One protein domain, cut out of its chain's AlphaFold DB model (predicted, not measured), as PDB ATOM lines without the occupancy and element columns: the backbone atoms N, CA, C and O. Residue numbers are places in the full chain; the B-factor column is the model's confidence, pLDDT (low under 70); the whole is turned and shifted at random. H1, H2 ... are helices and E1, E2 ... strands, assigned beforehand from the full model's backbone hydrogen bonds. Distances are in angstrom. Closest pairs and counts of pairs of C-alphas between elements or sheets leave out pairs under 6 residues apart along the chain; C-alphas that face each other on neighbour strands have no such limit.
ATOM      1  N   THR A 142     -20.961  21.608   8.126       71.44
ATOM      2  CA  THR A 142     -21.523  22.450   7.073       71.44
ATOM      3  C   THR A 142     -21.329  21.758   5.729       71.44
ATOM      4  O   THR A 142     -20.206  21.494   5.300       71.44
ATOM      5  N   VAL A 143     -22.440  21.429   5.072       77.81
ATOM      6  CA  VAL A 143     -22.453  20.776   3.760       77.81
ATOM      7  C   VAL A 143     -22.698  21.843   2.690       77.81
ATOM      8  O   VAL A 143     -23.654  22.604   2.832       77.81
ATOM      9  N   PRO A 144     -21.856  21.936   1.644       79.19
ATOM     10  CA  PRO A 144     -22.064  22.881   0.548       79.19
ATOM     11  C   PRO A 144     -23.387  22.657  -0.198       79.19
ATOM     12  O   PRO A 144     -23.874  21.528  -0.290       79.19
ATOM     13  N   ASP A 145     -23.926  23.717  -0.802       76.69
ATOM     14  CA  ASP A 145     -25.147  23.638  -1.608       76.69
ATOM     15  C   ASP A 145     -25.002  22.640  -2.766       76.69
ATOM     16  O   ASP A 145     -24.007  22.625  -3.493       76.69
ATOM     17  N   GLY A 146     -26.011  21.779  -2.930       78.44
ATOM     18  CA  GLY A 146     -26.008  20.688  -3.913       78.44
ATOM     19  C   GLY A 146     -25.328  19.395  -3.443       78.44
ATOM     20  O   GLY A 146     -25.344  18.410  -4.180       78.44
ATOM     21  N   TYR A 147     -24.780  19.361  -2.225       80.94
ATOM     22  CA  TYR A 147     -24.183  18.168  -1.622       80.94
ATOM     23  C   TYR A 147     -25.032  17.640  -0.460       80.94
ATOM     24  O   TYR A 147     -25.841  18.350   0.134       80.94
ATOM     25  N   CYS A 148     -24.855  16.361  -0.127       86.12
ATOM     26  CA  CYS A 148     -25.503  15.727   1.019       86.12
ATOM     27  C   CYS A 148     -24.533  14.804   1.764       86.12
ATOM     28  O   CYS A 148     -23.488  14.416   1.234       86.12
ATOM     29  N   ILE A 149     -24.884  14.441   3.002       87.00
ATOM     30  CA  ILE A 149     -24.132  13.449   3.775       87.00
ATOM     31  C   ILE A 149     -24.667  12.064   3.424       87.00
ATOM     32  O   ILE A 149     -25.846  11.778   3.633       87.00
ATOM     33  N   MET A 150     -23.777  11.203   2.933       88.50
ATOM     34  CA  MET A 150     -24.070   9.815   2.581       88.50
ATOM     35  C   MET A 150     -23.292   8.836   3.473       88.50
ATOM     36  O   MET A 150     -22.181   9.143   3.922       88.50
ATOM     37  N   PRO A 151     -23.833   7.632   3.725       85.94
ATOM     38  CA  PRO A 151     -23.114   6.594   4.448       85.94
ATOM     39  C   PRO A 151     -21.892   6.119   3.652       85.94
ATOM     40  O   PRO A 151     -21.951   5.919   2.442       85.94
ATOM     41  N   LYS A 152     -20.776   5.863   4.347       85.12
ATOM     42  CA  LYS A 152     -19.527   5.380   3.721       85.12
ATOM     43  C   LYS A 152     -19.650   3.992   3.079       85.12
ATOM     44  O   LYS A 152     -18.799   3.616   2.283       85.12
ATOM     45  N   ARG A 153     -20.651   3.204   3.481       85.31
ATOM     46  CA  ARG A 153     -20.899   1.844   2.989       85.31
ATOM     47  C   ARG A 153     -22.394   1.655   2.765       85.31
ATOM     48  O   ARG A 153     -23.184   2.035   3.626       85.31
ATOM     49  N   LEU A 154     -22.768   1.062   1.635       85.62
ATOM     50  CA  LEU A 154     -24.133   0.616   1.356       85.62
ATOM     51  C   LEU A 154     -24.287  -0.782   1.952       85.62
ATOM     52  O   LEU A 154     -23.585  -1.699   1.531       85.62
ATOM     53  N   THR A 155     -25.136  -0.937   2.961       81.50
ATOM     54  CA  THR A 155     -25.280  -2.211   3.668       81.50
ATOM     55  C   THR A 155     -26.753  -2.584   3.808       81.50
ATOM     56  O   THR A 155     -27.648  -1.824   3.430       81.50
ATOM     57  N   ALA A 156     -27.046  -3.792   4.283       82.19
ATOM     58  CA  ALA A 156     -28.437  -4.168   4.517       82.19
ATOM     59  C   ALA A 156     -29.042  -3.378   5.685       82.19
ATOM     60  O   ALA A 156     -30.207  -2.991   5.645       82.19
ATOM     61  N   GLU A 157     -28.222  -3.072   6.688       74.94
ATOM     62  CA  GLU A 157     -28.623  -2.470   7.957       74.94
ATOM     63  C   GLU A 157     -28.980  -0.986   7.825       74.94
ATOM     64  O   GLU A 157     -29.776  -0.486   8.613       74.94
ATOM     65  N   ASN A 158     -28.423  -0.278   6.835       78.88
ATOM     66  CA  ASN A 158     -28.824   1.100   6.534       78.88
ATOM     67  C   ASN A 158     -29.954   1.193   5.498       78.88
ATOM     68  O   ASN A 158     -30.252   2.284   5.026       78.88
ATOM     69  N   GLY A 159     -30.574   0.065   5.134       79.25
ATOM     70  CA  GLY A 159     -31.684   0.019   4.184       79.25
ATOM     71  C   GLY A 159     -31.273   0.141   2.714       79.25
ATOM     72  O   GLY A 159     -32.133   0.007   1.844       79.25
ATOM     73  N   ALA A 160     -29.980   0.318   2.403       84.50
ATOM     74  CA  ALA A 160     -29.510   0.433   1.022       84.50
ATOM     75  C   ALA A 160     -29.809  -0.831   0.210       84.50
ATOM     76  O   ALA A 160     -30.227  -0.734  -0.941       84.50
ATOM     77  N   LYS A 161     -29.656  -2.016   0.822       79.31
ATOM     78  CA  LYS A 161     -30.031  -3.295   0.200       79.31
ATOM     79  C   LYS A 161     -31.497  -3.286  -0.223       79.31
ATOM     80  O   LYS A 161     -31.766  -3.493  -1.390       79.31
ATOM     81  N   ALA A 162     -32.428  -3.006   0.684       79.12
ATOM     82  CA  ALA A 162     -33.857  -3.040   0.373       79.12
ATOM     83  C   ALA A 162     -34.277  -2.008  -0.690       79.12
ATOM     84  O   ALA A 162     -35.196  -2.274  -1.455       79.12
ATOM     85  N   MET A 163     -33.609  -0.851  -0.753       77.12
ATOM     86  CA  MET A 163     -33.942   0.192  -1.731       77.12
ATOM     87  C   MET A 163     -33.308  -0.008  -3.107       77.12
ATOM     88  O   MET A 163     -33.881   0.421  -4.102       77.12
ATOM     89  N   LEU A 164     -32.134  -0.639  -3.177       78.69
ATOM     90  CA  LEU A 164     -31.400  -0.808  -4.434       78.69
ATOM     91  C   LEU A 164     -31.541  -2.225  -5.017       78.69
ATOM     92  O   LEU A 164     -31.492  -2.382  -6.238       78.69
ATOM     93  N   LEU A 165     -31.750  -3.259  -4.187       66.50
ATOM     94  CA  LEU A 165     -32.071  -4.610  -4.660       66.50
ATOM     95  C   LEU A 165     -33.558  -4.711  -4.997       66.50
ATOM     96  O   LEU A 165     -34.417  -4.701  -4.123       66.50
ATOM     97  N   GLY A 166     -33.837  -4.847  -6.292       60.19
ATOM     98  CA  GLY A 166     -35.185  -4.958  -6.849       60.19
ATOM     99  C   GLY A 166     -35.361  -4.083  -8.086       60.19
ATOM    100  O   GLY A 166     -35.897  -4.556  -9.086       60.19
ATOM    101  N   GLU A 167     -34.838  -2.853  -8.047       58.50
ATOM    102  CA  GLU A 167     -34.914  -1.897  -9.164       58.50
ATOM    103  C   GLU A 167     -33.823  -2.132 -10.226       58.50
ATOM    104  O   GLU A 167     -34.032  -1.842 -11.402       58.50
ATOM    105  N   PHE A 168     -32.686  -2.723  -9.840       63.09
ATOM    106  CA  PHE A 168     -31.536  -2.933 -10.722       63.09
ATOM    107  C   PHE A 168     -31.112  -4.404 -10.701       63.09
ATOM    108  O   PHE A 168     -30.707  -4.930  -9.666       63.09
ATOM    109  N   LYS A 169     -31.218  -5.091 -11.843       58.97
ATOM    110  CA  LYS A 169     -30.782  -6.485 -12.008       58.97
ATOM    111  C   LYS A 169     -29.624  -6.527 -12.995       58.97
ATOM    112  O   LYS A 169     -29.757  -6.027 -14.108       58.97
ATOM    113  N   LEU A 170     -28.507  -7.124 -12.583       67.31
ATOM    114  CA  LEU A 170     -27.341  -7.319 -13.440       67.31
ATOM    115  C   LEU A 170     -26.858  -8.768 -13.379       67.31
ATOM    116  O   LEU A 170     -25.814  -9.073 -12.819       67.31
ATOM    117  N   GLN A 171     -27.654  -9.660 -13.951       53.34
ATOM    118  CA  GLN A 171     -27.194 -10.929 -14.499       53.34
ATOM    119  C   GLN A 171     -28.327 -11.465 -15.361       53.34
ATOM    120  O   GLN A 171     -29.459 -11.584 -14.894       53.34
ATOM    121  N   SER A 172     -28.023 -11.695 -16.631       62.97
ATOM    122  CA  SER A 172     -28.935 -12.317 -17.571       62.97
ATOM    123  C   SER A 172     -28.272 -13.599 -18.026       62.97
ATOM    124  O   SER A 172     -27.317 -13.571 -18.804       62.97
ATOM    125  N   THR A 173     -28.702 -14.702 -17.430       63.38
ATOM    126  CA  THR A 173     -28.345 -16.030 -17.902       63.38
ATOM    127  C   THR A 173     -29.265 -16.317 -19.073       63.38
ATOM    128  O   THR A 173     -30.488 -16.230 -18.944       63.38
ATOM    129  N   HIS A 174     -28.672 -16.541 -20.236       76.81
ATOM    130  CA  HIS A 174     -29.417 -16.820 -21.449       76.81
ATOM    131  C   HIS A 174     -29.208 -18.276 -21.829       76.81
ATOM    132  O   HIS A 174     -28.072 -18.755 -21.859       76.81
ATOM    133  N   GLU A 175     -30.314 -18.948 -22.147       80.88
ATOM    134  CA  GLU A 175     -30.281 -20.226 -22.848       80.88
ATOM    135  C   GLU A 175     -29.476 -20.046 -24.137       80.88
ATOM    136  O   GLU A 175     -29.655 -19.070 -24.876       80.88
ATOM    137  N   CYS A 176     -28.560 -20.975 -24.384       82.69
ATOM    138  CA  CYS A 176     -27.729 -20.957 -25.569       82.69
ATOM    139  C   CYS A 176     -28.620 -21.078 -26.815       82.69
ATOM    140  O   CYS A 176     -29.313 -22.085 -26.961       82.69
ATOM    141  N   PRO A 177     -28.614 -20.095 -27.732       81.06
ATOM    142  CA  PRO A 177     -29.484 -20.124 -28.907       81.06
ATOM    143  C   PRO A 177     -29.214 -21.334 -29.812       81.06
ATOM    144  O   PRO A 177     -30.136 -21.804 -30.464       81.06
ATOM    145  N   GLU A 178     -27.987 -21.862 -29.801       80.12
ATOM    146  CA  GLU A 178     -27.579 -23.052 -30.562       80.12
ATOM    147  C   GLU A 178     -28.008 -24.369 -29.895       80.12
ATOM    148  O   GLU A 178     -28.130 -25.390 -30.564       80.12
ATOM    149  N   CYS A 179     -28.240 -24.376 -28.578       82.19
ATOM    150  CA  CYS A 179     -28.563 -25.598 -27.833       82.19
ATOM    151  C   CYS A 179     -30.002 -25.650 -27.315       82.19
ATOM    152  O   CYS A 179     -30.445 -26.709 -26.888       82.19
ATOM    153  N   ARG A 180     -30.746 -24.541 -27.361       78.75
ATOM    154  CA  ARG A 180     -32.099 -24.428 -26.795       78.75
ATOM    155  C   ARG A 180     -33.125 -25.391 -27.404       78.75
ATOM    156  O   ARG A 180     -34.094 -25.743 -26.742       78.75
ATOM    157  N   GLU A 181     -32.947 -25.774 -28.665       77.44
ATOM    158  CA  GLU A 181     -33.859 -26.685 -29.376       77.44
ATOM    159  C   GLU A 181     -33.404 -28.154 -29.326       77.44
ATOM    160  O   GLU A 181     -34.101 -29.031 -29.835       77.44
ATOM    161  N   LEU A 182     -32.248 -28.429 -28.715       77.12
ATOM    162  CA  LEU A 182     -31.704 -29.773 -28.553       77.12
ATOM    163  C   LEU A 182     -32.138 -30.355 -27.200       77.12
ATOM    164  O   LEU A 182     -32.234 -29.631 -26.211       77.12
ATOM    165  N   GLU A 183     -32.384 -31.668 -27.151       73.88
ATOM    166  CA  GLU A 183     -32.671 -32.376 -25.889       73.88
ATOM    167  C   GLU A 183     -31.480 -32.332 -24.922       73.88
ATOM    168  O   GLU A 183     -31.678 -32.295 -23.710       73.88
ATOM    169  N   GLU A 184     -30.256 -32.277 -25.456       75.69
ATOM    170  CA  GLU A 184     -29.017 -32.147 -24.692       75.69
ATOM    171  C   GLU A 184     -28.098 -31.091 -25.338       75.69
ATOM    172  O   GLU A 184     -28.046 -30.995 -26.573       75.69
ATOM    173  N   PRO A 185     -27.373 -30.274 -24.547       76.25
ATOM    174  CA  PRO A 185     -26.459 -29.277 -25.089       76.25
ATOM    175  C   PRO A 185     -25.342 -29.937 -25.897       76.25
ATOM    176  O   PRO A 185     -24.755 -30.928 -25.473       76.25
ATOM    177  N   SER A 186     -25.005 -29.362 -27.052       80.12
ATOM    178  CA  SER A 186     -23.941 -29.915 -27.890       80.12
ATOM    179  C   SER A 186     -22.589 -29.827 -27.178       80.12
ATOM    180  O   SER A 186     -22.124 -28.724 -26.869       80.12
ATOM    181  N   GLU A 187     -21.922 -30.970 -26.994       76.31
ATOM    182  CA  GLU A 187     -20.527 -31.023 -26.546       76.31
ATOM    183  C   GLU A 187     -19.647 -30.239 -27.536       76.31
ATOM    184  O   GLU A 187     -19.572 -30.571 -28.721       76.31
ATOM    185  N   GLY A 188     -19.025 -29.153 -27.064       79.00
ATOM    186  CA  GLY A 188     -18.199 -28.257 -27.883       79.00
ATOM    187  C   GLY A 188     -18.934 -27.078 -28.533       79.00
ATOM    188  O   GLY A 188     -18.424 -26.502 -29.494       79.00
ATOM    189  N   CYS A 189     -20.126 -26.705 -28.052       80.50
ATOM    190  CA  CYS A 189     -20.809 -25.493 -28.509       80.50
ATOM    191  C   CYS A 189     -19.945 -24.235 -28.285       80.50
ATOM    192  O   CYS A 189     -19.585 -23.926 -27.154       80.50
ATOM    193  N   GLU A 190     -19.695 -23.443 -29.333       80.62
ATOM    194  CA  GLU A 190     -18.841 -22.240 -29.256       80.62
ATOM    195  C   GLU A 190     -19.364 -21.150 -28.297       80.62
ATOM    196  O   GLU A 190     -18.622 -20.240 -27.923       80.62
ATOM    197  N   ILE A 191     -20.642 -21.218 -27.911       77.50
ATOM    198  CA  ILE A 191     -21.316 -20.199 -27.098       77.50
ATOM    199  C   ILE A 191     -21.423 -20.614 -25.624       77.50
ATOM    200  O   ILE A 191     -21.196 -19.778 -24.748       77.50
ATOM    201  N   CYS A 192     -21.777 -21.870 -25.339       82.06
ATOM    202  CA  CYS A 192     -21.998 -22.360 -23.971       82.06
ATOM    203  C   CYS A 192     -21.061 -23.495 -23.539       82.06
ATOM    204  O   CYS A 192     -21.181 -23.962 -22.415       82.06
ATOM    205  N   ASP A 193     -20.161 -23.952 -24.410       81.38
ATOM    206  CA  ASP A 193     -19.172 -25.004 -24.141       81.38
ATOM    207  C   ASP A 193     -19.776 -26.297 -23.550       81.38
ATOM    208  O   ASP A 193     -19.156 -26.997 -22.756       81.38
ATOM    209  N   GLY A 194     -21.021 -26.611 -23.932       77.50
ATOM    210  CA  GLY A 194     -21.762 -27.782 -23.449       77.50
ATOM    211  C   GLY A 194     -22.588 -27.564 -22.170       77.50
ATOM    212  O   GLY A 194     -23.275 -28.481 -21.741       77.50
ATOM    213  N   GLU A 195     -22.599 -26.363 -21.583       79.81
ATOM    214  CA  GLU A 195     -23.367 -26.059 -20.359       79.81
ATOM    215  C   GLU A 195     -24.849 -25.724 -20.635       79.81
ATOM    216  O   GLU A 195     -25.663 -25.657 -19.719       79.81
ATOM    217  N   GLY A 196     -25.227 -25.472 -21.895       77.94
ATOM    218  CA  GLY A 196     -26.600 -25.099 -22.283       77.94
ATOM    219  C   GLY A 196     -26.988 -23.642 -21.986       77.94
ATOM    220  O   GLY A 196     -27.912 -23.116 -22.605       77.94
ATOM    221  N   GLU A 197     -26.229 -22.941 -21.143       79.38
ATOM    222  CA  GLU A 197     -26.405 -21.525 -20.810       79.38
ATOM    223  C   GLU A 197     -25.078 -20.759 -20.927       79.38
ATOM    224  O   GLU A 197     -24.003 -21.330 -20.754       79.38
ATOM    225  N   TYR A 198     -25.127 -19.453 -21.217       76.81
ATOM    226  CA  TYR A 198     -23.925 -18.609 -21.255       76.81
ATOM    227  C   TYR A 198     -24.098 -17.296 -20.479       76.81
ATOM    228  O   TYR A 198     -25.175 -16.697 -20.417       76.81
ATOM    229  N   GLY A 199     -23.003 -16.834 -19.863       66.19
ATOM    230  CA  GLY A 199     -22.980 -15.625 -19.039       66.19
ATOM    231  C   GLY A 199     -22.636 -14.366 -19.838       66.19
ATOM    232  O   GLY A 199     -21.486 -14.171 -20.233       66.19
ATOM    233  N   GLN A 200     -23.598 -13.455 -20.015       63.53
ATOM    234  CA  GLN A 200     -23.359 -12.174 -20.684       63.53
ATOM    235  C   GLN A 200     -22.884 -11.088 -19.700       63.53
ATOM    236  O   GLN A 200     -23.561 -10.745 -18.728       63.53
ATOM    237  N   LYS A 201     -21.712 -10.492 -19.968       61.03
ATOM    238  CA  LYS A 201     -21.209  -9.329 -19.217       61.03
ATOM    239  C   LYS A 201     -21.820  -8.044 -19.773       61.03
ATOM    240  O   LYS A 201     -21.444  -7.590 -20.851       61.03
ATOM    241  N   HIS A 202     -22.726  -7.429 -19.020       68.06
ATOM    242  CA  HIS A 202     -23.288  -6.126 -19.368       68.06
ATOM    243  C   HIS A 202     -22.532  -4.993 -18.681       68.06
ATOM    244  O   HIS A 202     -22.313  -5.009 -17.471       68.06
ATOM    245  N   THR A 203     -22.179  -3.976 -19.461       71.81
ATOM    246  CA  THR A 203     -21.728  -2.695 -18.909       71.81
ATOM    247  C   THR A 203     -22.960  -1.884 -18.523       71.81
ATOM    248  O   THR A 203     -23.861  -1.716 -19.344       71.81
ATOM    249  N   ILE A 204     -23.014  -1.378 -17.289       77.75
ATOM    250  CA  ILE A 204     -24.115  -0.512 -16.851       77.75
ATOM    251  C   ILE A 204     -23.957   0.849 -17.547       77.75
ATOM    252  O   ILE A 204     -22.931   1.505 -17.344       77.75
ATOM    253  N   PRO A 205     -24.928   1.297 -18.366       79.38
ATOM    254  CA  PRO A 205     -24.823   2.581 -19.042       79.38
ATOM    255  C   PRO A 205     -24.840   3.729 -18.028       79.38
ATOM    256  O   PRO A 205     -25.455   3.639 -16.964       79.38
ATOM    257  N   TRP A 206     -24.191   4.842 -18.372       81.25
ATOM    258  CA  TRP A 206     -24.033   5.996 -17.478       81.25
ATOM    259  C   TRP A 206     -25.362   6.514 -16.907       81.25
ATOM    260  O   TRP A 206     -25.436   6.870 -15.734       81.25
ATOM    261  N   ASP A 207     -26.437   6.496 -17.695       83.06
ATOM    262  CA  ASP A 207     -27.746   6.970 -17.237       83.06
ATOM    263  C   ASP A 207     -28.392   6.044 -16.194       83.06
ATOM    264  O   ASP A 207     -29.041   6.528 -15.267       83.06
ATOM    265  N   GLN A 208     -28.138   4.732 -16.261       83.25
ATOM    266  CA  GLN A 208     -28.520   3.790 -15.201       83.25
ATOM    267  C   GLN A 208     -27.723   4.057 -13.917       83.25
ATOM    268  O   GLN A 208     -28.297   4.064 -12.832       83.25
ATOM    269  N   ILE A 209     -26.424   4.364 -14.026       83.69
ATOM    270  CA  ILE A 209     -25.591   4.724 -12.865       83.69
ATOM    271  C   ILE A 209     -26.136   5.982 -12.173       83.69
ATOM    272  O   ILE A 209     -26.258   6.003 -10.947       83.69
ATOM    273  N   LYS A 210     -26.525   7.011 -12.939       86.12
ATOM    274  CA  LYS A 210     -27.166   8.216 -12.381       86.12
ATOM    275  C   LYS A 210     -28.473   7.892 -11.662       86.12
ATOM    276  O   LYS A 210     -28.725   8.456 -10.601       86.12
ATOM    277  N   LEU A 211     -29.289   6.996 -12.222       86.62
ATOM    278  CA  LEU A 211     -30.563   6.597 -11.621       86.62
ATOM    279  C   LEU A 211     -30.351   5.869 -10.286       86.62
ATOM    280  O   LEU A 211     -30.966   6.240  -9.287       86.62
ATOM    281  N   ILE A 212     -29.421   4.906 -10.250       86.88
ATOM    282  CA  ILE A 212     -29.014   4.193  -9.026       86.88
ATOM    283  C   ILE A 212     -28.553   5.193  -7.964       86.88
ATOM    284  O   ILE A 212     -28.976   5.127  -6.809       86.88
ATOM    285  N   TYR A 213     -27.706   6.146  -8.356       88.31
ATOM    286  CA  TYR A 213     -27.194   7.163  -7.446       88.31
ATOM    287  C   TYR A 213     -28.306   8.074  -6.910       88.31
ATOM    288  O   TYR A 213     -28.370   8.308  -5.707       88.31
ATOM    289  N   SER A 214     -29.219   8.535  -7.771       88.44
ATOM    290  CA  SER A 214     -30.357   9.370  -7.368       88.44
ATOM    291  C   SER A 214     -31.238   8.672  -6.331       88.44
ATOM    292  O   SER A 214     -31.603   9.286  -5.331       88.44
ATOM    293  N   LYS A 215     -31.536   7.384  -6.534       86.31
ATOM    294  CA  LYS A 215     -32.314   6.564  -5.593       86.31
ATOM    295  C   LYS A 215     -31.595   6.365  -4.262       86.31
ATOM    296  O   LYS A 215     -32.204   6.472  -3.201       86.31
ATOM    297  N   ALA A 216     -30.285   6.123  -4.312       88.06
ATOM    298  CA  ALA A 216     -29.470   6.013  -3.109       88.06
ATOM    299  C   ALA A 216     -29.486   7.322  -2.302       88.06
ATOM    300  O   ALA A 216     -29.644   7.281  -1.086       88.06
ATOM    301  N   VAL A 217     -29.367   8.473  -2.967       88.88
ATOM    302  CA  VAL A 217     -29.442   9.789  -2.318       88.88
ATOM    303  C   VAL A 217     -30.834  10.038  -1.733       88.88
ATOM    304  O   VAL A 217     -30.931  10.439  -0.580       88.88
ATOM    305  N   GLU A 218     -31.910   9.756  -2.468       85.81
ATOM    306  CA  GLU A 218     -33.287   9.973  -2.000       85.81
ATOM    307  C   GLU A 218     -33.589   9.240  -0.684       85.81
ATOM    308  O   GLU A 218     -34.212   9.805   0.214       85.81
ATOM    309  N   GLY A 219     -33.122   7.998  -0.560       82.56
ATOM    310  CA  GLY A 219     -33.437   7.167   0.592       82.56
ATOM    311  C   GLY A 219     -32.409   7.181   1.728       82.56
ATOM    312  O   GLY A 219     -32.762   6.868   2.865       82.56
ATOM    313  N   LEU A 220     -31.142   7.505   1.451       86.44
ATOM    314  CA  LEU A 220     -30.048   7.377   2.428       86.44
ATOM    315  C   LEU A 220     -29.425   8.712   2.836       86.44
ATOM    316  O   LEU A 220     -28.671   8.746   3.813       86.44
ATOM    317  N   ALA A 221     -29.684   9.794   2.101       88.19
ATOM    318  CA  ALA A 221     -29.077  11.076   2.408       88.19
ATOM    319  C   ALA A 221     -29.651  11.673   3.694       88.19
ATOM    320  O   ALA A 221     -30.865  11.755   3.895       88.19
ATOM    321  N   VAL A 222     -28.758  12.183   4.537       82.25
ATOM    322  CA  VAL A 222     -29.137  13.036   5.663       82.25
ATOM    323  C   VAL A 222     -29.065  14.487   5.199       82.25
ATOM    324  O   VAL A 222     -28.020  14.943   4.725       82.25
ATOM    325  N   LYS A 223     -30.176  15.221   5.332       63.44
ATOM    326  CA  LYS A 223     -30.196  16.669   5.100       63.44
ATOM    327  C   LYS A 223     -29.427  17.351   6.231       63.44
ATOM    328  O   LYS A 223     -29.873  17.324   7.374       63.44
ATOM    329  N   ALA A 224     -28.276  17.932   5.912       57.91
ATOM    330  CA  ALA A 224     -27.645  18.920   6.776       57.91
ATOM    331  C   ALA A 224     -28.324  20.275   6.539       57.91
ATOM    332  O   ALA A 224     -28.736  20.563   5.412       57.91
ATOM    333  N   GLU A 225     -28.484  21.085   7.585       52.22
ATOM    334  CA  GLU A 225     -29.006  22.443   7.418       52.22
ATOM    335  C   GLU A 225     -28.069  23.251   6.504       52.22
ATOM    336  O   GLU A 225     -26.845  23.164   6.667       52.22
ATOM    337  N   PRO A 226     -28.609  24.017   5.536       48.03
ATOM    338  CA  PRO A 226     -27.783  24.854   4.681       48.03
ATOM    339  C   PRO A 226     -27.059  25.885   5.544       48.03
ATOM    340  O   PRO A 226     -27.645  26.465   6.466       48.03
ATOM    341  N   ALA A 227     -25.780  26.112   5.248       49.09
ATOM    342  CA  ALA A 227     -25.013  27.172   5.881       49.09
ATOM    343  C   ALA A 227     -25.760  28.498   5.663       49.09
ATOM    344  O   ALA A 227     -25.899  28.953   4.529       49.09
ATOM    345  N   LYS A 228     -26.291  29.096   6.737       43.78
ATOM    346  CA  LYS A 228     -26.886  30.434   6.673       43.78
ATOM    347  C   LYS A 228     -25.789  31.404   6.230       43.78
ATOM    348  O   LYS A 228     -24.832  31.607   6.977       43.78
ATOM    349  N   SER A 229     -25.916  31.920   5.007       40.56
ATOM    350  CA  SER A 229     -25.107  33.032   4.499       40.56
ATOM    351  C   SER A 229     -25.486  34.348   5.163       40.56
ATOM    352  O   SER A 229     -26.641  34.474   5.634       40.56
TER     353      SER A 229
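This is residues 142 to 229 of the 229 residues of an uncharacterized protein of Pseudomonas protegens (UniProt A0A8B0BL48). Little of this long rod has regular structure: a small hairpin, E1 and E2, leads into a looped head, residues 176 to 196, at one end, and two thin stretches join it to H2 and the short H1, which pack together; both ends of the printed part lie beyond them. The 88 printed residues run H1, E1, E2, H2, mixed in class, with only 26 in named elements. The whole is extended, radius of gyration of the C-alphas 21.4 A, spanning 71 by 26 by 17 A.

Find E1, residues 173 to 175, from C-alpha 173 at (-28.345, -16.030, -17.902), and E2, residues 197 to 199. H2, residues 206 to 220, runs 20.8 A to C-alpha 220 at (-30.048, 7.377, 2.428). H1 is residues 160 to 164.

E1 and E2 are antiparallel at 147 degrees; look for N 198 and O 174, 3.1 A apart. H1 and H2 touch, their closest C-alphas, Ala 160 and Ala 216, 6.9 A apart. In H1 and H2 every O i to N i+4 pair is within hydrogen-bond range. E1 and H2 are apart.

The farthest C-alphas, Glu 183 and Ser 229, are 72.5 A apart. The printed part has no cut; E1 to E2 is a long link. Confidence is under 70 at residues 165 to 173, 199 to 202 and 223 to 229.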